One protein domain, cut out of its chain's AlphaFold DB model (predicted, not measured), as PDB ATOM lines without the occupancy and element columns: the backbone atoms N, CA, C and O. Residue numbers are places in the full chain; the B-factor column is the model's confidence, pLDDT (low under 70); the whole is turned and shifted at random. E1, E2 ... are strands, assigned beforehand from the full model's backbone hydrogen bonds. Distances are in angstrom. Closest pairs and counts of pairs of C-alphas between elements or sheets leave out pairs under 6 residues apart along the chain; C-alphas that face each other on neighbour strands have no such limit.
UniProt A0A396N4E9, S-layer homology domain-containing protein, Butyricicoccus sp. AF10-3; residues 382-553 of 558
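This is residues 382 to 553 of the 558 residues of the protein "S-layer homology domain-containing protein" of Butyricicoccus sp. AF10-3 (UniProt A0A396N4E9). With little regular structure, the domain has a long hairpin, E6 and E7, through its middle, within a strongly twisted branched sheet. Near one end is E2 E3 E4, a meander of successive antiparallel neighbours; near the other is hairpin E8 and E9. The printed part has 172 residues, of which 66 are in the named strands E1 to E13, in that order along the chain; there is no named helix, the class by the named elements is all strand, and the whole is compact, with a radius of gyration of the C-alphas of 17.5 A and spans of 52 by 44 by 33 A.

E1, residues 382 to 387, begins at C-alpha 382 (13.289, 4.054, 20.743). Then come E2, 391 to 393; E3, 400 to 403; E4, 406 to 409; E5, 418 to 421; E6, 455 to 465, 32.4 A; E7, 474 to 484, 31.8 A; E8, 492 to 495; E9, 497 to 500; E10, 515 to 519; E11, 530 to 533; E12, 535 to 537; and E13, 550 to 552, ending at C-alpha 552 (16.042, 4.030, 1.798).

E1 is antiparallel to E6, N 383 and O 463 2.9 A apart. E7 has antiparallel E6 on one side, N 458 to O 480 2.8 A; on the other side are parallel E5, N 420 to O 475 2.9 A, and antiparallel E10, N 481 to O 518 2.8 A. E12 and E13 meet only at a point.

The printed part has no cut. Links E5 to E6, E9 to E10 and E12 to E13 are long. Confidence is under 70 in 47 residues, among them 536 to 553.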
ATOM      1  N   ILE A 382      13.785   3.762  22.090       90.31
ATOM      2  CA  ILE A 382      13.289   4.054  20.743       90.31
ATOM      3  C   ILE A 382      12.614   2.784  20.225       90.31
ATOM      4  O   ILE A 382      13.286   1.800  19.922       90.31
ATOM      5  N   VAL A 383      11.288   2.805  20.106       90.75
ATOM      6  CA  VAL A 383      10.506   1.633  19.674       90.75
ATOM      7  C   VAL A 383      10.397   1.520  18.154       90.75
ATOM      8  O   VAL A 383      10.156   0.436  17.624       90.75
ATOM      9  N   ALA A 384      10.566   2.633  17.437       88.44
ATOM     10  CA  ALA A 384      10.600   2.649  15.982       88.44
ATOM     11  C   ALA A 384      11.316   3.894  15.458       88.44
ATOM     12  O   ALA A 384      11.170   4.977  16.017       88.44
ATOM     13  N   SER A 385      11.979   3.760  14.316       88.00
ATOM     14  CA  SER A 385      12.547   4.884  13.569       88.00
ATOM     15  C   SER A 385      12.144   4.779  12.107       88.00
ATOM     16  O   SER A 385      11.951   3.684  11.576       88.00
ATOM     17  N   GLY A 386      12.022   5.915  11.427       81.94
ATOM     18  CA  GLY A 386      11.643   5.910  10.020       81.94
ATOM     19  C   GLY A 386      11.684   7.277   9.364       81.94
ATOM     20  O   GLY A 386      12.236   8.245   9.888       81.94
ATOM     21  N   VAL A 387      11.084   7.357   8.179       79.62
ATOM     22  CA  VAL A 387      10.844   8.614   7.468       79.62
ATOM     23  C   VAL A 387       9.372   8.962   7.629       79.62
ATOM     24  O   VAL A 387       8.518   8.103   7.435       79.62
ATOM     25  N   LEU A 388       9.049  10.222   7.941       76.44
ATOM     26  CA  LEU A 388       7.659  10.632   8.185       76.44
ATOM     27  C   LEU A 388       6.731  10.352   6.996       76.44
ATOM     28  O   LEU A 388       5.537  10.216   7.200       76.44
ATOM     29  N   GLY A 389       7.249  10.241   5.769       74.19
ATOM     30  CA  GLY A 389       6.445   9.878   4.597       74.19
ATOM     31  C   GLY A 389       5.883   8.449   4.619       74.19
ATOM     32  O   GLY A 389       4.885   8.205   3.950       74.19
ATOM     33  N   ASP A 390       6.494   7.538   5.381       77.38
ATOM     34  CA  ASP A 390       6.041   6.148   5.547       77.38
ATOM     35  C   ASP A 390       5.212   5.956   6.834       77.38
ATOM     36  O   ASP A 390       4.834   4.829   7.168       77.38
ATOM     37  N   LEU A 391       4.951   7.043   7.572       81.50
ATOM     38  CA  LEU A 391       4.112   7.041   8.764       81.50
ATOM     39  C   LEU A 391       2.645   7.184   8.362       81.50
ATOM     40  O   LEU A 391       2.243   8.189   7.778       81.50
ATOM     41  N   GLU A 392       1.836   6.202   8.742       84.25
ATOM     42  CA  GLU A 392       0.394   6.194   8.509       84.25
ATOM     43  C   GLU A 392      -0.365   6.090   9.835       84.25
ATOM     44  O   GLU A 392      -0.023   5.297  10.715       84.25
ATOM     45  N   ILE A 393      -1.457   6.841   9.971       85.00
ATOM     46  CA  ILE A 393      -2.374   6.692  11.109       85.00
ATOM     47  C   ILE A 393      -3.352   5.545  10.824       85.00
ATOM     48  O   ILE A 393      -4.002   5.502   9.773       85.00
ATOM     49  N   VAL A 394      -3.508   4.612  11.771       86.62
ATOM     50  CA  VAL A 394      -4.423   3.478  11.591       86.62
ATOM     51  C   VAL A 394      -5.874   3.952  11.652       86.62
ATOM     52  O   VAL A 394      -6.377   4.442  12.665       86.62
ATOM     53  N   LYS A 395      -6.598   3.769  10.545       81.56
ATOM     54  CA  LYS A 395      -8.019   4.125  10.459       81.56
ATOM     55  C   LYS A 395      -8.830   3.313  11.474       81.56
ATOM     56  O   LYS A 395      -8.764   2.088  11.482       81.56
ATOM     57  N   ASN A 396      -9.654   4.011  12.259       83.38
ATOM     58  CA  ASN A 396     -10.505   3.470  13.331       83.38
ATOM     59  C   ASN A 396      -9.771   2.968  14.588       83.38
ATOM     60  O   ASN A 396     -10.419   2.387  15.454       83.38
ATOM     61  N   ASP A 397      -8.468   3.220  14.723       89.00
ATOM     62  CA  ASP A 397      -7.734   2.970  15.965       89.00
ATOM     63  C   ASP A 397      -6.797   4.144  16.254       89.00
ATOM     64  O   ASP A 397      -5.673   4.218  15.766       89.00
ATOM     65  N   ALA A 398      -7.292   5.095  17.048       86.62
ATOM     66  CA  ALA A 398      -6.574   6.327  17.352       86.62
ATOM     67  C   ALA A 398      -5.344   6.111  18.246       86.62
ATOM     68  O   ALA A 398      -4.682   7.086  18.550       86.62
ATOM     69  N   LYS A 399      -5.031   4.888  18.693       92.56
ATOM     70  CA  LYS A 399      -3.825   4.587  19.484       92.56
ATOM     71  C   LYS A 399      -2.837   3.709  18.723       92.56
ATOM     72  O   LYS A 399      -2.038   2.996  19.331       92.56
ATOM     73  N   LYS A 400      -2.915   3.711  17.392       91.56
ATOM     74  CA  LYS A 400      -2.006   2.947  16.544       91.56
ATOM     75  C   LYS A 400      -1.548   3.731  15.333       91.56
ATOM     76  O   LYS A 400      -2.313   4.463  14.703       91.56
ATOM     77  N   ILE A 401      -0.304   3.470  14.967       90.00
ATOM     78  CA  ILE A 401       0.295   3.934  13.721       90.00
ATOM     79  C   ILE A 401       0.915   2.767  12.972       90.00
ATOM     80  O   ILE A 401       1.157   1.704  13.545       90.00
ATOM     81  N   LYS A 402       1.162   2.972  11.683       89.06
ATOM     82  CA  LYS A 402       1.968   2.089  10.852       89.06
ATOM     83  C   LYS A 402       3.211   2.815  10.393       89.06
ATOM     84  O   LYS A 402       3.134   3.971   9.993       89.06
ATOM     85  N   ILE A 403       4.331   2.110  10.435       86.06
ATOM     86  CA  ILE A 403       5.603   2.561   9.879       86.06
ATOM     87  C   ILE A 403       6.082   1.427   8.985       86.06
ATOM     88  O   ILE A 403       6.248   0.302   9.460       86.06
ATOM     89  N   ASP A 404       6.193   1.698   7.684       81.94
ATOM     90  CA  ASP A 404       6.509   0.688   6.659       81.94
ATOM     91  C   ASP A 404       5.633  -0.581   6.783       81.94
ATOM     92  O   ASP A 404       6.088  -1.725   6.802       81.94
ATOM     93  N   GLY A 405       4.328  -0.370   6.986       83.44
ATOM     94  CA  GLY A 405       3.335  -1.437   7.139       83.44
ATOM     95  C   GLY A 405       3.322  -2.165   8.492       83.44
ATOM     96  O   GLY A 405       2.375  -2.911   8.748       83.44
ATOM     97  N   THR A 406       4.297  -1.928   9.373       89.56
ATOM     98  CA  THR A 406       4.349  -2.517  10.724       89.56
ATOM     99  C   THR A 406       3.543  -1.671  11.703       89.56
ATOM    100  O   THR A 406       3.715  -0.456  11.744       89.56
ATOM    101  N   GLU A 407       2.646  -2.293  12.477       93.31
ATOM    102  CA  GLU A 407       1.800  -1.599  13.460       93.31
ATOM    103  C   GLU A 407       2.520  -1.384  14.793       93.31
ATOM    104  O   GLU A 407       3.043  -2.330  15.378       93.31
ATOM    105  N   TYR A 408       2.436  -0.159  15.311       92.94
ATOM    106  CA  TYR A 408       2.940   0.237  16.625       92.94
ATOM    107  C   TYR A 408       1.806   0.820  17.461       92.94
ATOM    108  O   TYR A 408       0.912   1.497  16.940       92.94
ATOM    109  N   LYS A 409       1.825   0.536  18.764       94.25
ATOM    110  CA  LYS A 409       0.865   1.082  19.727       94.25
ATOM    111  C   LYS A 409       1.366   2.416  20.267       94.25
ATOM    112  O   LYS A 409       2.567   2.643  20.347       94.25
ATOM    113  N   LEU A 410       0.424   3.256  20.669       92.94
ATOM    114  CA  LEU A 410       0.667   4.534  21.322       92.94
ATOM    115  C   LEU A 410       0.013   4.544  22.702       92.94
ATOM    116  O   LEU A 410      -1.058   3.951  22.898       92.94
ATOM    117  N   THR A 411       0.650   5.226  23.647       91.75
ATOM    118  CA  THR A 411       0.106   5.442  24.994       91.75
ATOM    119  C   THR A 411      -1.134   6.312  24.920       91.75
ATOM    120  O   THR A 411      -2.221   5.929  25.379       91.75
ATOM    121  N   ASP A 412      -0.997   7.440  24.233       87.69
ATOM    122  CA  ASP A 412      -2.053   8.407  24.003       87.69
ATOM    123  C   ASP A 412      -2.692   8.257  22.621       87.69
ATOM    124  O   ASP A 412      -2.265   7.473  21.771       87.69
ATOM    125  N   ALA A 413      -3.795   8.976  22.407       85.50
ATOM    126  CA  ALA A 413      -4.360   9.077  21.070       85.50
ATOM    127  C   ALA A 413      -3.351   9.765  20.137       85.50
ATOM    128  O   ALA A 413      -2.617  10.650  20.564       85.50
ATOM    129  N   THR A 414      -3.352   9.434  18.846       80.19
ATOM    130  CA  THR A 414      -2.492  10.057  17.829       80.19
ATOM    131  C   THR A 414      -2.608  11.577  17.874       80.19
ATOM    132  O   THR A 414      -1.613  12.278  17.793       80.19
ATOM    133  N   SER A 415      -3.812  12.104  18.108       79.94
ATOM    134  CA  SER A 415      -4.038  13.539  18.268       79.94
ATOM    135  C   SER A 415      -3.329  14.169  19.463       79.94
ATOM    136  O   SER A 415      -3.336  15.385  19.551       79.94
ATOM    137  N   ASP A 416      -2.796  13.404  20.406       84.31
ATOM    138  CA  ASP A 416      -2.157  13.891  21.630       84.31
ATOM    139  C   ASP A 416      -0.670  13.520  21.716       84.31
ATOM    140  O   ASP A 416       0.054  14.145  22.489       84.31
ATOM    141  N   VAL A 417      -0.189  12.610  20.858       83.06
ATOM    142  CA  VAL A 417       1.243  12.317  20.705       83.06
ATOM    143  C   VAL A 417       1.976  13.557  20.201       83.06
ATOM    144  O   VAL A 417       1.662  14.094  19.134       83.06
ATOM    145  N   LEU A 418       2.970  14.000  20.974       83.81
ATOM    146  CA  LEU A 418       3.750  15.199  20.685       83.81
ATOM    147  C   LEU A 418       4.861  14.923  19.667       83.81
ATOM    148  O   LEU A 418       5.600  13.949  19.790       83.81
ATOM    149  N   MET A 419       5.015  15.833  18.707       83.19
ATOM    150  CA  MET A 419       6.129  15.889  17.763       83.19
ATOM    151  C   MET A 419       7.054  17.061  18.109       83.19
ATOM    152  O   MET A 419       6.621  18.217  18.164       83.19
ATOM    153  N   VAL A 420       8.337  16.777  18.315       82.00
ATOM    154  CA  VAL A 420       9.355  17.766  18.702       82.00
ATOM    155  C   VAL A 420      10.511  17.719  17.710       82.00
ATOM    156  O   VAL A 420      10.948  16.638  17.326       82.00
ATOM    157  N   GLU A 421      11.003  18.875  17.271       78.62
ATOM    158  CA  GLU A 421      12.235  18.950  16.481       78.62
ATOM    159  C   GLU A 421      13.447  18.650  17.362       78.62
ATOM    160  O   GLU A 421      13.566  19.142  18.487       78.62
ATOM    161  N   THR A 422      14.336  17.812  16.838       76.19
ATOM    162  CA  THR A 422      15.526  17.335  17.541       76.19
ATOM    163  C   THR A 422      16.435  18.472  18.014       76.19
ATOM    164  O   THR A 422      16.677  19.420  17.267       76.19
ATOM    165  N   ILE A 423      16.970  18.347  19.236       71.56
ATOM    166  CA  ILE A 423      17.982  19.208  19.893       71.56
ATOM    167  C   ILE A 423      17.548  20.664  20.145       71.56
ATOM    168  O   ILE A 423      17.832  21.203  21.212       71.56
ATOM    169  N   SER A 424      16.816  21.298  19.231       67.81
ATOM    170  CA  SER A 424      16.253  22.637  19.401       67.81
ATOM    171  C   SER A 424      15.155  22.682  20.468       67.81
ATOM    172  O   SER A 424      14.844  23.758  20.989       67.81
ATOM    173  N   GLY A 425      14.522  21.536  20.757       65.94
ATOM    174  CA  GLY A 425      13.352  21.436  21.631       65.94
ATOM    175  C   GLY A 425      12.153  22.220  21.105       65.94
ATOM    176  O   GLY A 425      11.190  22.474  21.838       65.94
ATOM    177  N   THR A 426      12.202  22.654  19.841       70.88
ATOM    178  CA  THR A 426      11.118  23.412  19.244       70.88
ATOM    179  C   THR A 426       9.991  22.477  18.859       70.88
ATOM    180  O   THR A 426      10.161  21.442  18.227       70.88
ATOM    181  N   ALA A 427       8.795  22.900  19.238       68.31
ATOM    182  CA  ALA A 427       7.555  22.595  18.555       68.31
ATOM    183  C   ALA A 427       7.757  22.281  17.057       68.31
ATOM    184  O   ALA A 427       8.112  23.204  16.318       68.31
ATOM    185  N   PHE A 428       7.505  21.041  16.608       71.88
ATOM    186  CA  PHE A 428       7.540  20.726  15.177       71.88
ATOM    187  C   PHE A 428       6.402  21.465  14.470       71.88
ATOM    188  O   PHE A 428       5.223  21.154  14.635       71.88
ATOM    189  N   LYS A 429       6.755  22.486  13.687       64.69
ATOM    190  CA  LYS A 429       5.791  23.352  13.000       64.69
ATOM    191  C   LYS A 429       5.742  22.986  11.525       64.69
ATOM    192  O   LYS A 429       6.396  23.619  10.699       64.69
ATOM    193  N   LYS A 430       4.913  22.009  11.156       56.84
ATOM    194  CA  LYS A 430       4.620  21.778   9.735       56.84
ATOM    195  C   LYS A 430       3.799  22.941   9.171       56.84
ATOM    196  O   LYS A 430       2.753  23.286   9.714       56.84
ATOM    197  N   ALA A 431       4.222  23.495   8.037       46.53
ATOM    198  CA  ALA A 431       3.410  24.409   7.239       46.53
ATOM    199  C   ALA A 431       2.181  23.681   6.665       46.53
ATOM    200  O   ALA A 431       2.251  23.033   5.624       46.53
ATOM    201  N   ASP A 432       1.036  23.794   7.333       46.34
ATOM    202  CA  ASP A 432      -0.237  23.391   6.745       46.34
ATOM    203  C   ASP A 432      -0.744  24.480   5.786       46.34
ATOM    204  O   ASP A 432      -1.086  25.598   6.185       46.34
ATOM    205  N   THR A 433      -0.810  24.144   4.497       46.59
ATOM    206  CA  THR A 433      -1.280  25.045   3.438       46.59
ATOM    207  C   THR A 433      -2.809  25.205   3.407       46.59
ATOM    208  O   THR A 433      -3.304  26.059   2.673       46.59
ATOM    209  N   LYS A 434      -3.581  24.423   4.183       45.38
ATOM    210  CA  LYS A 434      -5.054  24.418   4.150       45.38
ATOM    211  C   LYS A 434      -5.753  24.720   5.481       45.38
ATOM    212  O   LYS A 434      -6.768  25.410   5.421       45.38
ATOM    213  N   SER A 435      -5.274  24.275   6.650       47.84
ATOM    214  CA  SER A 435      -6.028  24.445   7.918       47.84
ATOM    215  C   SER A 435      -5.452  25.438   8.939       47.84
ATOM    216  O   SER A 435      -6.166  25.809   9.871       47.84
ATOM    217  N   LYS A 436      -4.228  25.964   8.752       42.53
ATOM    218  CA  LYS A 436      -3.601  26.969   9.649       42.53
ATOM    219  C   LYS A 436      -3.729  26.645  11.154       42.53
ATOM    220  O   LYS A 436      -3.854  27.560  11.971       42.53
ATOM    221  N   LYS A 437      -3.688  25.372  11.545       41.69
ATOM    222  CA  LYS A 437      -3.523  24.975  12.945       41.69
ATOM    223  C   LYS A 437      -2.200  24.239  13.077       41.69
ATOM    224  O   LYS A 437      -2.036  23.157  12.536       41.69
ATOM    225  N   TYR A 438      -1.256  24.893  13.744       50.56
ATOM    226  CA  TYR A 438      -0.020  24.280  14.205       50.56
ATOM    227  C   TYR A 438      -0.305  23.774  15.608       50.56
ATOM    228  O   TYR A 438      -0.290  24.555  16.561       50.56
ATOM    229  N   ASP A 439      -0.639  22.504  15.738       58.78
ATOM    230  CA  ASP A 439      -0.416  21.822  16.993       58.78
ATOM    231  C   ASP A 439       0.738  20.848  16.773       58.78
ATOM    232  O   ASP A 439       0.880  20.262  15.706       58.78
ATOM    233  N   ASN A 440       1.653  20.758  17.732       68.69
ATOM    234  CA  ASN A 440       2.832  19.889  17.655       68.69
ATOM    235  C   ASN A 440       2.420  18.426  17.842       68.69
ATOM    236  O   ASN A 440       2.972  17.728  18.685       68.69
ATOM    237  N   LYS A 441       1.350  18.015  17.178       74.19
ATOM    238  CA  LYS A 441       0.635  16.769  17.376       74.19
ATOM    239  C   LYS A 441       0.795  15.926  16.126       74.19
ATOM    240  O   LYS A 441       1.034  16.447  15.035       74.19
ATOM    241  N   LEU A 442       0.695  14.615  16.294       73.75
ATOM    242  CA  LEU A 442       0.920  13.687  15.201       73.75
ATOM    243  C   LEU A 442      -0.091  13.887  14.067       73.75
ATOM    244  O   LEU A 442      -1.308  13.842  14.262       73.75
ATOM    245  N   VAL A 443       0.444  14.061  12.860       68.69
ATOM    246  CA  VAL A 443      -0.306  14.179  11.607       68.69
ATOM    247  C   VAL A 443       0.115  13.084  10.633       68.69
ATOM    248  O   VAL A 443       1.237  12.588  10.694       68.69
ATOM    249  N   ASP A 444      -0.790  12.721   9.724       66.75
ATOM    250  CA  ASP A 444      -0.522  11.728   8.679       66.75
ATOM    251  C   ASP A 444       0.653  12.166   7.773       66.75
ATOM    252  O   ASP A 444       0.768  13.335   7.374       66.75
ATOM    253  N   GLY A 445       1.532  11.211   7.463       61.34
ATOM    254  CA  GLY A 445       2.786  11.377   6.740       61.34
ATOM    255  C   GLY A 445       2.650  11.739   5.263       61.34
ATOM    256  O   GLY A 445       3.566  12.324   4.677       61.34
ATOM    257  N   THR A 446       1.496  11.458   4.649       56.66
ATOM    258  CA  THR A 446       1.315  11.530   3.185       56.66
ATOM    259  C   THR A 446       1.498  12.925   2.577       56.66
ATOM    260  O   THR A 446       1.780  13.040   1.387       56.66
ATOM    261  N   ASP A 447       1.389  13.988   3.381       51.38
ATOM    262  CA  ASP A 447       1.540  15.383   2.942       51.38
ATOM    263  C   ASP A 447       2.890  16.013   3.360       51.38
ATOM    264  O   ASP A 447       3.054  17.230   3.254       51.38
ATOM    265  N   LEU A 448       3.812  15.260   3.975       56.75
ATOM    266  CA  LEU A 448       5.041  15.794   4.595       56.75
ATOM    267  C   LEU A 448       6.286  15.748   3.694       56.75
ATOM    268  O   LEU A 448       7.238  16.472   3.976       56.75
ATOM    269  N   ASN A 449       6.296  14.943   2.626       57.19
ATOM    270  CA  ASN A 449       7.497  14.717   1.815       57.19
ATOM    271  C   ASN A 449       7.187  14.744   0.299       57.19
ATOM    272  O   ASN A 449       6.533  13.826  -0.202       57.19
ATOM    273  N   PRO A 450       7.603  15.778  -0.461       49.31
ATOM    274  CA  PRO A 450       7.401  15.815  -1.909       49.31
ATOM    275  C   PRO A 450       8.308  14.810  -2.646       49.31
ATOM    276  O   PRO A 450       9.471  14.620  -2.297       49.31
ATOM    277  N   VAL A 451       7.784  14.188  -3.712       47.53
ATOM    278  CA  VAL A 451       8.527  13.265  -4.596       47.53
ATOM    279  C   VAL A 451       9.759  13.974  -5.184       47.53
ATOM    280  O   VAL A 451       9.641  15.050  -5.770       47.53
ATOM    281  N   ILE A 452      10.936  13.367  -5.008       51.91
ATOM    282  CA  ILE A 452      12.254  13.972  -5.259       51.91
ATOM    283  C   ILE A 452      12.454  14.288  -6.748       51.91
ATOM    284  O   ILE A 452      12.408  13.381  -7.579       51.91
ATOM    285  N   ALA A 453      12.743  15.557  -7.065       47.50
ATOM    286  CA  ALA A 453      13.206  15.962  -8.394       47.50
ATOM    287  C   ALA A 453      14.690  16.368  -8.429       47.50
ATOM    288  O   ALA A 453      15.354  15.894  -9.332       47.50
ATOM    289  N   ASP A 454      15.247  17.128  -7.465       54.19
ATOM    290  CA  ASP A 454      16.695  17.479  -7.466       54.19
ATOM    291  C   ASP A 454      17.286  17.946  -6.106       54.19
ATOM    292  O   ASP A 454      18.492  17.847  -5.892       54.19
ATOM    293  N   ALA A 455      16.465  18.388  -5.147       57.19
ATOM    294  CA  ALA A 455      16.774  18.447  -3.713       57.19
ATOM    295  C   ALA A 455      15.435  18.473  -2.964       57.19
ATOM    296  O   ALA A 455      14.565  19.271  -3.317       57.19
ATOM    297  N   ALA A 456      15.225  17.584  -1.996       69.12
ATOM    298  CA  ALA A 456      13.954  17.488  -1.277       69.12
ATOM    299  C   ALA A 456      14.187  17.522   0.234       69.12
ATOM    300  O   ALA A 456      15.046  16.804   0.753       69.12
ATOM    301  N   GLN A 457      13.408  18.360   0.922       73.44
ATOM    302  CA  GLN A 457      13.293  18.321   2.373       73.44
ATOM    303  C   GLN A 457      12.567  17.030   2.749       73.44
ATOM    304  O   GLN A 457      11.431  16.815   2.332       73.44
ATOM    305  N   ALA A 458      13.225  16.206   3.547       75.38
ATOM    306  CA  ALA A 458      12.659  15.029   4.171       75.38
ATOM    307  C   ALA A 458      12.729  15.175   5.697       75.38
ATOM    308  O   ALA A 458      13.408  16.047   6.246       75.38
ATOM    309  N   TYR A 459      12.003  14.308   6.389       79.12
ATOM    310  CA  TYR A 459      11.955  14.280   7.843       79.12
ATOM    311  C   TYR A 459      12.116  12.837   8.283       79.12
ATOM    312  O   TYR A 459      11.282  11.996   7.939       79.12
ATOM    313  N   LYS A 460      13.192  12.545   9.008       83.88
ATOM    314  CA  LYS A 460      13.278  11.298   9.768       83.88
ATOM    315  C   LYS A 460      12.601  11.495  11.111       83.88
ATOM    316  O   LYS A 460      12.378  12.633  11.524       83.88
ATOM    317  N   PHE A 461      12.305  10.407  11.791       85.75
ATOM    318  CA  PHE A 461      11.811  10.479  13.149       85.75
ATOM    319  C   PHE A 461      12.194   9.246  13.957       85.75
ATOM    320  O   PHE A 461      12.408   8.179  13.377       85.75
ATOM    321  N   ASP A 462      12.185   9.422  15.273       89.88
ATOM    322  CA  ASP A 462      12.214   8.362  16.274       89.88
ATOM    323  C   ASP A 462      10.925   8.426  17.096       89.88
ATOM    324  O   ASP A 462      10.526   9.492  17.569       89.88
ATOM    325  N   LEU A 463      10.254   7.286  17.230       91.50
ATOM    326  CA  LEU A 463       9.147   7.076  18.148       91.50
ATOM    327  C   LEU A 463       9.724   6.588  19.473       91.50
ATOM    328  O   LEU A 463      10.272   5.487  19.548       91.50
ATOM    329  N   LEU A 464       9.594   7.418  20.497       93.31
ATOM    330  CA  LEU A 464      10.079   7.145  21.839       93.31
ATOM    331  C   LEU A 464       8.970   6.508  22.673       93.31
ATOM    332  O   LEU A 464       7.856   7.034  22.714       93.31
ATOM    333  N   ASP A 465       9.310   5.432  23.366       92.88
ATOM    334  CA  ASP A 465       8.636   5.000  24.586       92.88
ATOM    335  C   ASP A 465       9.385   5.641  25.759       92.88
ATOM    336  O   ASP A 465      10.574   5.408  25.950       92.88
ATOM    337  N   THR A 466       8.716   6.514  26.499       90.94
ATOM    338  CA  THR A 466       9.272   7.241  27.649       90.94
ATOM    339  C   THR A 466       8.748   6.718  28.985       90.94
ATOM    340  O   THR A 466       9.105   7.273  30.026       90.94
ATOM    341  N   THR A 467       7.888   5.698  28.960       89.06
ATOM    342  CA  THR A 467       7.203   5.155  30.141       89.06
ATOM    343  C   THR A 467       7.410   3.654  30.343       89.06
ATOM    344  O   THR A 467       6.880   3.116  31.316       89.06
ATOM    345  N   ASP A 468       8.205   3.016  29.480       89.62
ATOM    346  CA  ASP A 468       8.564   1.594  29.514       89.62
ATOM    347  C   ASP A 468       7.331   0.676  29.440       89.62
ATOM    348  O   ASP A 468       7.189  -0.301  30.178       89.62
ATOM    349  N   ASP A 469       6.369   1.034  28.583       89.69
ATOM    350  CA  ASP A 469       5.092   0.328  28.443       89.69
ATOM    351  C   ASP A 469       4.887  -0.336  27.063       89.69
ATOM    352  O   ASP A 469       3.777  -0.808  26.749       89.69
ATOM    353  N   ASP A 470       5.967  -0.394  26.273       90.25
ATOM    354  CA  ASP A 470       6.065  -0.847  24.884       90.25
ATOM    355  C   ASP A 470       5.174  -0.043  23.918       90.25
ATOM    356  O   ASP A 470       4.717  -0.555  22.879       90.25
ATOM    357  N   LYS A 471       4.856   1.214  24.251       92.19
ATOM    358  CA  LYS A 471       4.065   2.100  23.394       92.19
ATOM    359  C   LYS A 471       4.758   3.436  23.184       92.19
ATOM    360  O   LYS A 471       5.455   3.974  24.027       92.19
ATOM    361  N   GLY A 472       4.529   3.993  22.000       91.44
ATOM    362  CA  GLY A 472       5.043   5.307  21.657       91.44
ATOM    363  C   GLY A 472       4.315   6.425  22.406       91.44
ATOM    364  O   GLY A 472       3.087   6.531  22.332       91.44
ATOM    365  N   ASP A 473       5.091   7.293  23.046       91.38
ATOM    366  CA  ASP A 473       4.639   8.475  23.784       91.38
ATOM    367  C   ASP A 473       4.920   9.775  23.023       91.38
ATOM    368  O   ASP A 473       4.114  10.709  23.001       91.38
ATOM    369  N   LYS A 474       6.101   9.849  22.402       90.25
ATOM    370  CA  LYS A 474       6.662  11.080  21.837       90.25
ATOM    371  C   LYS A 474       7.379  10.769  20.532       90.25
ATOM    372  O   LYS A 474       8.002   9.723  20.393       90.25
ATOM    373  N   ILE A 475       7.312  11.688  19.576       88.88
ATOM    374  CA  ILE A 475       8.052  11.594  18.320       88.88
ATOM    375  C   ILE A 475       9.099  12.702  18.270       88.88
ATOM    376  O   ILE A 475       8.763  13.888  18.321       88.88
ATOM    377  N   ILE A 476      10.361  12.316  18.113       87.62
ATOM    378  CA  ILE A 476      11.449  13.242  17.799       87.62
ATOM    379  C   ILE A 476      11.621  13.269  16.292       87.62
ATOM    380  O   ILE A 476      11.843  12.240  15.666       87.62
ATOM    381  N   VAL A 477      11.488  14.449  15.698       84.94
ATOM    382  CA  VAL A 477      11.623  14.667  14.261       84.94
ATOM    383  C   VAL A 477      13.011  15.214  13.965       84.94
ATOM    384  O   VAL A 477      13.442  16.207  14.551       84.94
ATOM    385  N   HIS A 478      13.674  14.610  12.983       84.25
ATOM    386  CA  HIS A 478      14.979  15.017  12.475       84.25
ATOM    387  C   HIS A 478      14.829  15.533  11.037       84.25
ATOM    388  O   HIS A 478      14.756  14.737  10.090       84.25
ATOM    389  N   PRO A 479      14.750  16.860  10.832       81.00
ATOM    390  CA  PRO A 479      14.716  17.444   9.497       81.00
ATOM    391  C   PRO A 479      16.024  17.169   8.751       81.00
ATOM    392  O   PRO A 479      17.107  17.448   9.266       81.00
ATOM    393  N   VAL A 480      15.925  16.663   7.523       83.75
ATOM    394  CA  VAL A 480      17.076  16.365   6.659       83.75
ATOM    395  C   VAL A 480      16.820  16.794   5.219       83.75
ATOM    396  O   VAL A 480      15.694  16.755   4.732       83.75
ATOM    397  N   THR A 481      17.873  17.139   4.493       84.25
ATOM    398  CA  THR A 481      17.799  17.417   3.057       84.25
ATOM    399  C   THR A 481      18.488  16.303   2.293       84.25
ATOM    400  O   THR A 481      19.625  15.946   2.594       84.25
ATOM    401  N   VAL A 482      17.818  15.757   1.283       82.56
ATOM    402  CA  VAL A 482      18.447  14.836   0.334       82.56
ATOM    403  C   VAL A 482      18.874  15.623  -0.894       82.56
ATOM    404  O   VAL A 482      18.043  16.285  -1.520       82.56
ATOM    405  N   ALA A 483      20.150  15.522  -1.262       87.12
ATOM    406  CA  ALA A 483      20.701  16.201  -2.430       87.12
ATOM    407  C   ALA A 483      21.687  15.313  -3.195       87.12
ATOM    408  O   ALA A 483      22.375  14.464  -2.621       87.12
ATOM    409  N   LYS A 484      21.770  15.527  -4.511       89.38
ATOM    410  CA  LYS A 484      22.795  14.909  -5.352       89.38
ATOM    411  C   LYS A 484      24.089  15.722  -5.280       89.38
ATOM    412  O   LYS A 484      24.073  16.946  -5.413       89.38
ATOM    413  N   VAL A 485      25.217  15.039  -5.121       91.88
ATOM    414  CA  VAL A 485      26.544  15.655  -5.073       91.88
ATOM    415  C   VAL A 485      26.966  16.074  -6.480       91.88
ATOM    416  O   VAL A 485      27.233  15.241  -7.349       91.88
ATOM    417  N   SER A 486      27.059  17.379  -6.716       94.06
ATOM    418  CA  SER A 486      27.504  17.955  -7.990       94.06
ATOM    419  C   SER A 486      29.029  18.069  -8.083       94.06
ATOM    420  O   SER A 486      29.592  18.037  -9.183       94.06
ATOM    421  N   TYR A 487      29.708  18.143  -6.934       94.81
ATOM    422  CA  TYR A 487      31.162  18.215  -6.819       94.81
ATOM    423  C   TYR A 487      31.647  17.550  -5.526       94.81
ATOM    424  O   TYR A 487      31.047  17.730  -4.471       94.81
ATOM    425  N   ALA A 488      32.757  16.818  -5.601       94.56
ATOM    426  CA  ALA A 488      33.475  16.302  -4.441       94.56
ATOM    427  C   ALA A 488      34.979  16.470  -4.680       94.56
ATOM    428  O   ALA A 488      35.509  15.970  -5.675       94.56
ATOM    429  N   GLY A 489      35.649  17.204  -3.795       92.94
ATOM    430  CA  GLY A 489      37.087  17.451  -3.840       92.94
ATOM    431  C   GLY A 489      37.760  17.157  -2.502       92.94
ATOM    432  O   GLY A 489      37.159  16.588  -1.601       92.94
ATOM    433  N   THR A 490      39.018  17.576  -2.348       91.25
ATOM    434  CA  THR A 490      39.807  17.302  -1.129       91.25
ATOM    435  C   THR A 490      39.495  18.225   0.050       91.25
ATOM    436  O   THR A 490      39.934  17.956   1.161       91.25
ATOM    437  N   LYS A 491      38.788  19.340  -0.186       94.31
ATOM    438  CA  LYS A 491      38.481  20.369   0.829       94.31
ATOM    439  C   LYS A 491      36.988  20.605   1.048       94.31
ATOM    440  O   LYS A 491      36.601  21.149   2.083       94.31
ATOM    441  N   SER A 492      36.160  20.222   0.085       94.88
ATOM    442  CA  SER A 492      34.720  20.414   0.151       94.88
ATOM    443  C   SER A 492      33.976  19.464  -0.774       94.88
ATOM    444  O   SER A 492      34.548  18.899  -1.714       94.88
ATOM    445  N   ILE A 493      32.677  19.369  -0.526       96.00
ATOM    446  CA  ILE A 493      31.686  18.811  -1.440       96.00
ATOM    447  C   ILE A 493      30.634  19.880  -1.763       96.00
ATOM    448  O   ILE A 493      30.467  20.855  -1.027       96.00
ATOM    449  N   THR A 494      29.909  19.699  -2.862       94.69
ATOM    450  CA  THR A 494      28.762  20.532  -3.229       94.69
ATOM    451  C   THR A 494      27.552  19.643  -3.473       94.69
ATOM    452  O   THR A 494      27.608  18.748  -4.317       94.69
ATOM    453  N   ALA A 495      26.468  19.892  -2.742       90.12
ATOM    454  CA  ALA A 495      25.198  19.179  -2.832       90.12
ATOM    455  C   ALA A 495      24.069  20.149  -2.449       90.12
ATOM    456  O   ALA A 495      23.767  20.327  -1.274       90.12
ATOM    457  N   GLY A 496      23.504  20.850  -3.438       87.06
ATOM    458  CA  GLY A 496      22.665  22.035  -3.203       87.06
ATOM    459  C   GLY A 496      23.505  23.252  -2.794       87.06
ATOM    460  O   GLY A 496      23.629  24.190  -3.576       87.06
ATOM    461  N   ASP A 497      24.164  23.162  -1.638       90.75
ATOM    462  CA  ASP A 497      25.118  24.140  -1.102       90.75
ATOM    463  C   ASP A 497      26.559  23.592  -1.088       90.75
ATOM    464  O   ASP A 497      26.809  22.423  -1.397       90.75
ATOM    465  N   ASN A 498      27.537  24.441  -0.751       93.88
ATOM    466  CA  ASN A 498      28.946  24.057  -0.616       93.88
ATOM    467  C   ASN A 498      29.334  23.822   0.855       93.88
ATOM    468  O   ASN A 498      29.304  24.753   1.658       93.88
ATOM    469  N   TYR A 499      29.813  22.614   1.164       94.19
ATOM    470  CA  TYR A 499      30.187  22.176   2.512       94.19
ATOM    471  C   TYR A 499      31.686  21.880   2.597       94.19
ATOM    472  O   TYR A 499      32.206  21.026   1.880       94.19
ATOM    473  N   THR A 500      32.398  22.581   3.479       94.81
ATOM    474  CA  THR A 500      33.839  22.386   3.730       94.81
ATOM    475  C   THR A 500      34.091  21.418   4.886       94.81
ATOM    476  O   THR A 500      33.460  21.588   5.931       94.81
ATOM    477  N   PHE A 501      35.072  20.511   4.762       90.69
ATOM    478  CA  PHE A 501      35.445  19.548   5.823       90.69
ATOM    479  C   PHE A 501      35.883  20.218   7.137       90.69
ATOM    480  O   PHE A 501      35.725  19.653   8.210       90.69
ATOM    481  N   GLU A 502      36.399  21.449   7.075       89.56
ATOM    482  CA  GLU A 502      36.801  22.208   8.270       89.56
ATOM    483  C   GLU A 502      35.615  22.642   9.146       89.56
ATOM    484  O   GLU A 502      35.787  22.842  10.342       89.56
ATOM    485  N   LYS A 503      34.422  22.808   8.558       90.31
ATOM    486  CA  LYS A 503      33.253  23.414   9.226       90.31
ATOM    487  C   LYS A 503      32.042  22.492   9.328       90.31
ATOM    488  O   LYS A 503      31.059  22.843   9.963       90.31
ATOM    489  N   HIS A 504      32.088  21.337   8.679       91.94
ATOM    490  CA  HIS A 504      30.969  20.403   8.598       91.94
ATOM    491  C   HIS A 504      31.469  18.995   8.867       91.94
ATOM    492  O   HIS A 504      32.647  18.713   8.639       91.94
ATOM    493  N   ASP A 505      30.584  18.143   9.354       90.50
ATOM    494  CA  ASP A 505      30.885  16.738   9.578       90.50
ATOM    495  C   ASP A 505      30.473  15.994   8.310       90.50
ATOM    496  O   ASP A 505      29.296  15.878   7.992       90.50
ATOM    497  N   ILE A 506      31.452  15.603   7.498       91.50
ATOM    498  CA  ILE A 506      31.215  15.005   6.181       91.50
ATOM    499  C   ILE A 506      31.780  13.593   6.209       91.50
ATOM    500  O   ILE A 506      32.973  13.418   6.452       91.50
ATOM    501  N   ALA A 507      30.935  12.602   5.936       89.31
ATOM    502  CA  ALA A 507      31.351  11.210   5.887       89.31
ATOM    503  C   ALA A 507      32.396  10.964   4.785       89.31
ATOM    504  O   ALA A 507      32.323  11.511   3.677       89.31
ATOM    505  N   ASP A 508      33.346  10.082   5.079       86.25
ATOM    506  CA  ASP A 508      34.381   9.693   4.130       86.25
ATOM    507  C   ASP A 508      33.803   8.958   2.911       86.25
ATOM    508  O   ASP A 508      32.779   8.275   2.959       86.25
ATOM    509  N   GLY A 509      34.498   9.072   1.776       86.62
ATOM    510  CA  GLY A 509      34.180   8.299   0.572       86.62
ATOM    511  C   GLY A 509      33.010   8.822  -0.270       86.62
ATOM    512  O   GLY A 509      32.663   8.171  -1.261       86.62
ATOM    513  N   ILE A 510      32.445   9.990   0.060       91.12
ATOM    514  CA  ILE A 510      31.468  10.699  -0.780       91.12
ATOM    515  C   ILE A 510      32.132  11.171  -2.083       91.12
ATOM    516  O   ILE A 510      33.190  11.803  -2.078       91.12
ATOM    517  N   LYS A 511      31.500  10.873  -3.221       93.50
ATOM    518  CA  LYS A 511      31.976  11.212  -4.568       93.50
ATOM    519  C   LYS A 511      30.950  12.043  -5.324       93.50
ATOM    520  O   LYS A 511      29.774  12.099  -4.978       93.50
ATOM    521  N   LYS A 512      31.403  12.665  -6.413       92.88
ATOM    522  CA  LYS A 512      30.502  13.269  -7.395       92.88
ATOM    523  C   LYS A 512      29.485  12.225  -7.874       92.88
ATOM    524  O   LYS A 512      29.848  11.070  -8.073       92.88
ATOM    525  N   ASP A 513      28.251  12.673  -8.069       89.69
ATOM    526  CA  ASP A 513      27.077  11.887  -8.451       89.69
ATOM    527  C   ASP A 513      26.502  10.956  -7.370       89.69
ATOM    528  O   ASP A 513      25.440  10.377  -7.603       89.69
ATOM    529  N   ASP A 514      27.113  10.872  -6.181       89.88
ATOM    530  CA  ASP A 514      26.471  10.234  -5.030       89.88
ATOM    531  C   ASP A 514      25.257  11.053  -4.554       89.88
ATOM    532  O   ASP A 514      25.178  12.266  -4.758       89.88
ATOM    533  N   TYR A 515      24.318  10.392  -3.883       88.06
ATOM    534  CA  TYR A 515      23.280  11.062  -3.103       88.06
ATOM    535  C   TYR A 515      23.721  11.137  -1.646       88.06
ATOM    536  O   TYR A 515      24.301  10.186  -1.121       88.06
ATOM    537  N   VAL A 516      23.446  12.265  -1.001       88.19
ATOM    538  CA  VAL A 516      23.763  12.495   0.410       88.19
ATOM    539  C   VAL A 516      22.525  12.925   1.178       88.19
ATOM    540  O   VAL A 516      21.616  13.550   0.626       88.19
ATOM    541  N   VAL A 517      22.514  12.583   2.461       87.62
ATOM    542  CA  VAL A 517      21.560  13.076   3.450       87.62
ATOM    543  C   VAL A 517      22.280  14.114   4.292       87.62
ATOM    544  O   VAL A 517      23.335  13.833   4.856       87.62
ATOM    545  N   ILE A 518      21.710  15.308   4.348       88.69
ATOM    546  CA  ILE A 518      22.269  16.474   5.020       88.69
ATOM    547  C   ILE A 518      21.377  16.788   6.218       88.69
ATOM    548  O   ILE A 518      20.229  17.196   6.043       88.69
ATOM    549  N   THR A 519      21.901  16.621   7.426       88.69
ATOM    550  CA  THR A 519      21.284  17.132   8.652       88.69
ATOM    551  C   THR A 519      21.752  18.577   8.859       88.69
ATOM    552  O   THR A 519      22.963  18.805   8.947       88.69
ATOM    553  N   PRO A 520      20.845  19.571   8.905       85.44
ATOM    554  CA  PRO A 520      21.202  20.971   9.122       85.44
ATOM    555  C   PRO A 520      21.920  21.194  10.455       85.44
ATOM    556  O   PRO A 520      21.614  20.526  11.437       85.44
ATOM    557  N   ALA A 521      22.817  22.182  10.502       86.62
ATOM    558  CA  ALA A 521      23.598  22.523  11.694       86.62
ATOM    559  C   ALA A 521      22.732  22.756  12.945       86.62
ATOM    560  O   ALA A 521      23.059  22.246  14.013       86.62
ATOM    561  N   ASP A 522      21.602  23.451  12.802       81.88
ATOM    562  CA  ASP A 522      20.678  23.753  13.907       81.88
ATOM    563  C   ASP A 522      20.086  22.495  14.570       81.88
ATOM    564  O   ASP A 522      19.671  22.547  15.722       81.88
ATOM    565  N   ASN A 523      20.106  21.360  13.863       79.94
ATOM    566  CA  ASN A 523      19.588  20.065  14.312       79.94
ATOM    567  C   ASN A 523      20.713  19.093  14.707       79.94
ATOM    568  O   ASN A 523      20.511  17.882  14.741       79.94
ATOM    569  N   THR A 524      21.923  19.604  14.940       85.19
ATOM    570  CA  THR A 524      23.078  18.817  15.385       85.19
ATOM    571  C   THR A 524      23.629  19.398  16.676       85.19
ATOM    572  O   THR A 524      23.708  20.618  16.826       85.19
ATOM    573  N   ALA A 525      24.078  18.537  17.590       85.50
ATOM    574  CA  ALA A 525      24.619  18.980  18.874       85.50
ATOM    575  C   ALA A 525      25.876  19.849  18.710       85.50
ATOM    576  O   ALA A 525      26.104  20.754  19.505       85.50
ATOM    577  N   LYS A 526      26.664  19.609  17.651       88.00
ATOM    578  CA  LYS A 526      27.879  20.373  17.332       88.00
ATOM    579  C   LYS A 526      27.628  21.685  16.588       88.00
ATOM    580  O   LYS A 526      28.587  22.396  16.319       88.00
ATOM    581  N   HIS A 527      26.387  21.996  16.208       86.81
ATOM    582  CA  HIS A 527      26.074  23.125  15.322       86.81
ATOM    583  C   HIS A 527      26.852  23.103  13.993       86.81
ATOM    584  O   HIS A 527      27.178  24.140  13.411       86.81
ATOM    585  N   ARG A 528      27.124  21.898  13.480       87.81
ATOM    586  CA  ARG A 528      27.807  21.647  12.209       87.81
ATOM    587  C   ARG A 528      26.919  20.747  11.373       87.81
ATOM    588  O   ARG A 528      26.486  19.706  11.847       87.81
ATOM    589  N   ALA A 529      26.646  21.122  10.123       89.94
ATOM    590  CA  ALA A 529      25.840  20.248   9.275       89.94
ATOM    591  C   ALA A 529      26.533  18.883   9.133       89.94
ATOM    592  O   ALA A 529      27.742  18.832   8.880       89.94
ATOM    593  N   ASN A 530      25.762  17.810   9.301       90.75
ATOM    594  CA  ASN A 530      26.239  16.439   9.180       90.75
ATOM    595  C   ASN A 530      25.795  15.873   7.827       90.75
ATOM    596  O   ASN A 530      24.605  15.886   7.511       90.75
ATOM    597  N   ILE A 531      26.740  15.410   7.015       91.88
ATOM    598  CA  ILE A 531      26.502  14.941   5.655       91.88
ATOM    599  C   ILE A 531      26.966  13.499   5.530       91.88
ATOM    600  O   ILE A 531      28.162  13.209   5.527       91.88
ATOM    601  N   VAL A 532      26.003  12.600   5.350       90.44
ATOM    602  CA  VAL A 532      26.245  11.166   5.185       90.44
ATOM    603  C   VAL A 532      25.843  10.708   3.793       90.44
ATOM    604  O   VAL A 532      24.906  11.232   3.185       90.44
ATOM    605  N   LYS A 533      26.556   9.714   3.263       87.06
ATOM    606  CA  LYS A 533      26.195   9.092   1.989       87.06
ATOM    607  C   LYS A 533      24.856   8.367   2.132       87.06
ATOM    608  O   LYS A 533      24.647   7.636   3.092       87.06
ATOM    609  N   ALA A 534      23.961   8.565   1.173       81.06
ATOM    610  CA  ALA A 534      22.683   7.876   1.139       81.06
ATOM    611  C   ALA A 534      22.797   6.512   0.448       81.06
ATOM    612  O   ALA A 534      23.495   6.370  -0.562       81.06
ATOM    613  N   GLU A 535      22.039   5.532   0.937       70.62
ATOM    614  CA  GLU A 535      21.869   4.258   0.251       70.62
ATOM    615  C   GLU A 535      20.799   4.372  -0.841       70.62
ATOM    616  O   GLU A 535      19.642   4.731  -0.606       70.62
ATOM    617  N   VAL A 536      21.191   4.075  -2.081       64.50
ATOM    618  CA  VAL A 536      20.274   4.099  -3.225       64.50
ATOM    619  C   VAL A 536      19.676   2.712  -3.409       64.50
ATOM    620  O   VAL A 536      20.347   1.795  -3.883       64.50
ATOM    621  N   VAL A 537      18.389   2.567  -3.093       57.34
ATOM    622  CA  VAL A 537      17.645   1.332  -3.355       57.34
ATOM    623  C   VAL A 537      16.946   1.455  -4.706       57.34
ATOM    624  O   VAL A 537      16.133   2.344  -4.946       57.34
ATOM    625  N   THR A 538      17.269   0.553  -5.633       46.38
ATOM    626  CA  THR A 538      16.599   0.492  -6.940       46.38
ATOM    627  C   THR A 538      15.628  -0.684  -6.961       46.38
ATOM    628  O   THR A 538      16.026  -1.842  -6.893       46.38
ATOM    629  N   GLY A 539      14.327  -0.391  -7.039       39.28
ATOM    630  CA  GLY A 539      13.261  -1.389  -7.154       39.28
ATOM    631  C   GLY A 539      12.494  -1.248  -8.470       39.28
ATOM    632  O   GLY A 539      12.249  -0.138  -8.940       39.28
ATOM    633  N   LYS A 540      12.082  -2.369  -9.079       32.53
ATOM    634  CA  LYS A 540      11.095  -2.363 -10.172       32.53
ATOM    635  C   LYS A 540       9.695  -2.242  -9.574       32.53
ATOM    636  O   LYS A 540       9.203  -3.192  -8.974       32.53
ATOM    637  N   ILE A 541       9.033  -1.109  -9.782       37.06
ATOM    638  CA  ILE A 541       7.611  -0.959  -9.460       37.06
ATOM    639  C   ILE A 541       6.811  -1.569 -10.620       37.06
ATOM    640  O   ILE A 541       6.765  -1.015 -11.718       37.06
ATOM    641  N   ASN A 542       6.206  -2.741 -10.406       33.53
ATOM    642  CA  ASN A 542       5.295  -3.359 -11.374       33.53
ATOM    643  C   ASN A 542       3.924  -2.669 -11.316       33.53
ATOM    644  O   ASN A 542       2.966  -3.174 -10.740       33.53
ATOM    645  N   GLY A 543       3.839  -1.498 -11.937       32.00
ATOM    646  CA  GLY A 543       2.598  -0.770 -12.171       32.00
ATOM    647  C   GLY A 543       2.897   0.431 -13.057       32.00
ATOM    648  O   GLY A 543       3.801   1.198 -12.754       32.00
ATOM    649  N   LYS A 544       2.200   0.555 -14.191       37.41
ATOM    650  CA  LYS A 544       2.393   1.608 -15.204       37.41
ATOM    651  C   LYS A 544       2.465   3.017 -14.582       37.41
ATOM    652  O   LYS A 544       1.423   3.617 -14.350       37.41
ATOM    653  N   ASN A 545       3.674   3.530 -14.356       31.47
ATOM    654  CA  ASN A 545       4.183   4.850 -14.758       31.47
ATOM    655  C   ASN A 545       5.448   5.199 -13.951       31.47
ATOM    656  O   ASN A 545       5.367   5.406 -12.750       31.47
ATOM    657  N   LEU A 546       6.564   5.332 -14.685       26.61
ATOM    658  CA  LEU A 546       7.889   5.851 -14.303       26.61
ATOM    659  C   LEU A 546       8.670   5.075 -13.212       26.61
ATOM    660  O   LEU A 546       8.106   4.658 -12.207       26.61
ATOM    661  N   PRO A 547       9.994   4.874 -13.384       27.36
ATOM    662  CA  PRO A 547      10.844   4.375 -12.309       27.36
ATOM    663  C   PRO A 547      10.946   5.444 -11.214       27.36
ATOM    664  O   PRO A 547      11.612   6.459 -11.395       27.36
ATOM    665  N   THR A 548      10.283   5.234 -10.080       31.84
ATOM    666  CA  THR A 548      10.469   6.078  -8.896       31.84
ATOM    667  C   THR A 548      11.712   5.598  -8.154       31.84
ATOM    668  O   THR A 548      11.752   4.469  -7.667       31.84
ATOM    669  N   LEU A 549      12.743   6.442  -8.086       31.89
ATOM    670  CA  LEU A 549      13.898   6.216  -7.221       31.89
ATOM    671  C   LEU A 549      13.410   6.354  -5.767       31.89
ATOM    672  O   LEU A 549      12.966   7.434  -5.378       31.89
ATOM    673  N   ARG A 550      13.436   5.276  -4.976       36.50
ATOM    674  CA  ARG A 550      13.196   5.347  -3.528       36.50
ATOM    675  C   ARG A 550      14.545   5.280  -2.825       36.50
ATOM    676  O   ARG A 550      15.281   4.313  -2.981       36.50
ATOM    677  N   LEU A 551      14.884   6.326  -2.085       38.81
ATOM    678  CA  LEU A 551      16.064   6.328  -1.231       38.81
ATOM    679  C   LEU A 551      15.649   5.703   0.101       38.81
ATOM    680  O   LEU A 551      14.803   6.271   0.791       38.81
ATOM    681  N   ALA A 552      16.190   4.534   0.442       35.88
ATOM    682  CA  ALA A 552      16.042   4.030   1.798       35.88
ATOM    683  C   ALA A 552      16.996   4.847   2.659       35.88
ATOM    684  O   ALA A 552      18.211   4.782   2.483       35.88
ATOM    685  N   ILE A 553      16.451   5.669   3.552       39.47
ATOM    686  CA  ILE A 553      17.282   6.422   4.482       39.47
ATOM    687  C   ILE A 553      17.487   5.586   5.742       39.47
ATOM    688  O   ILE A 553      17.031   5.946   6.822       39.47
TER     689      ILE A 553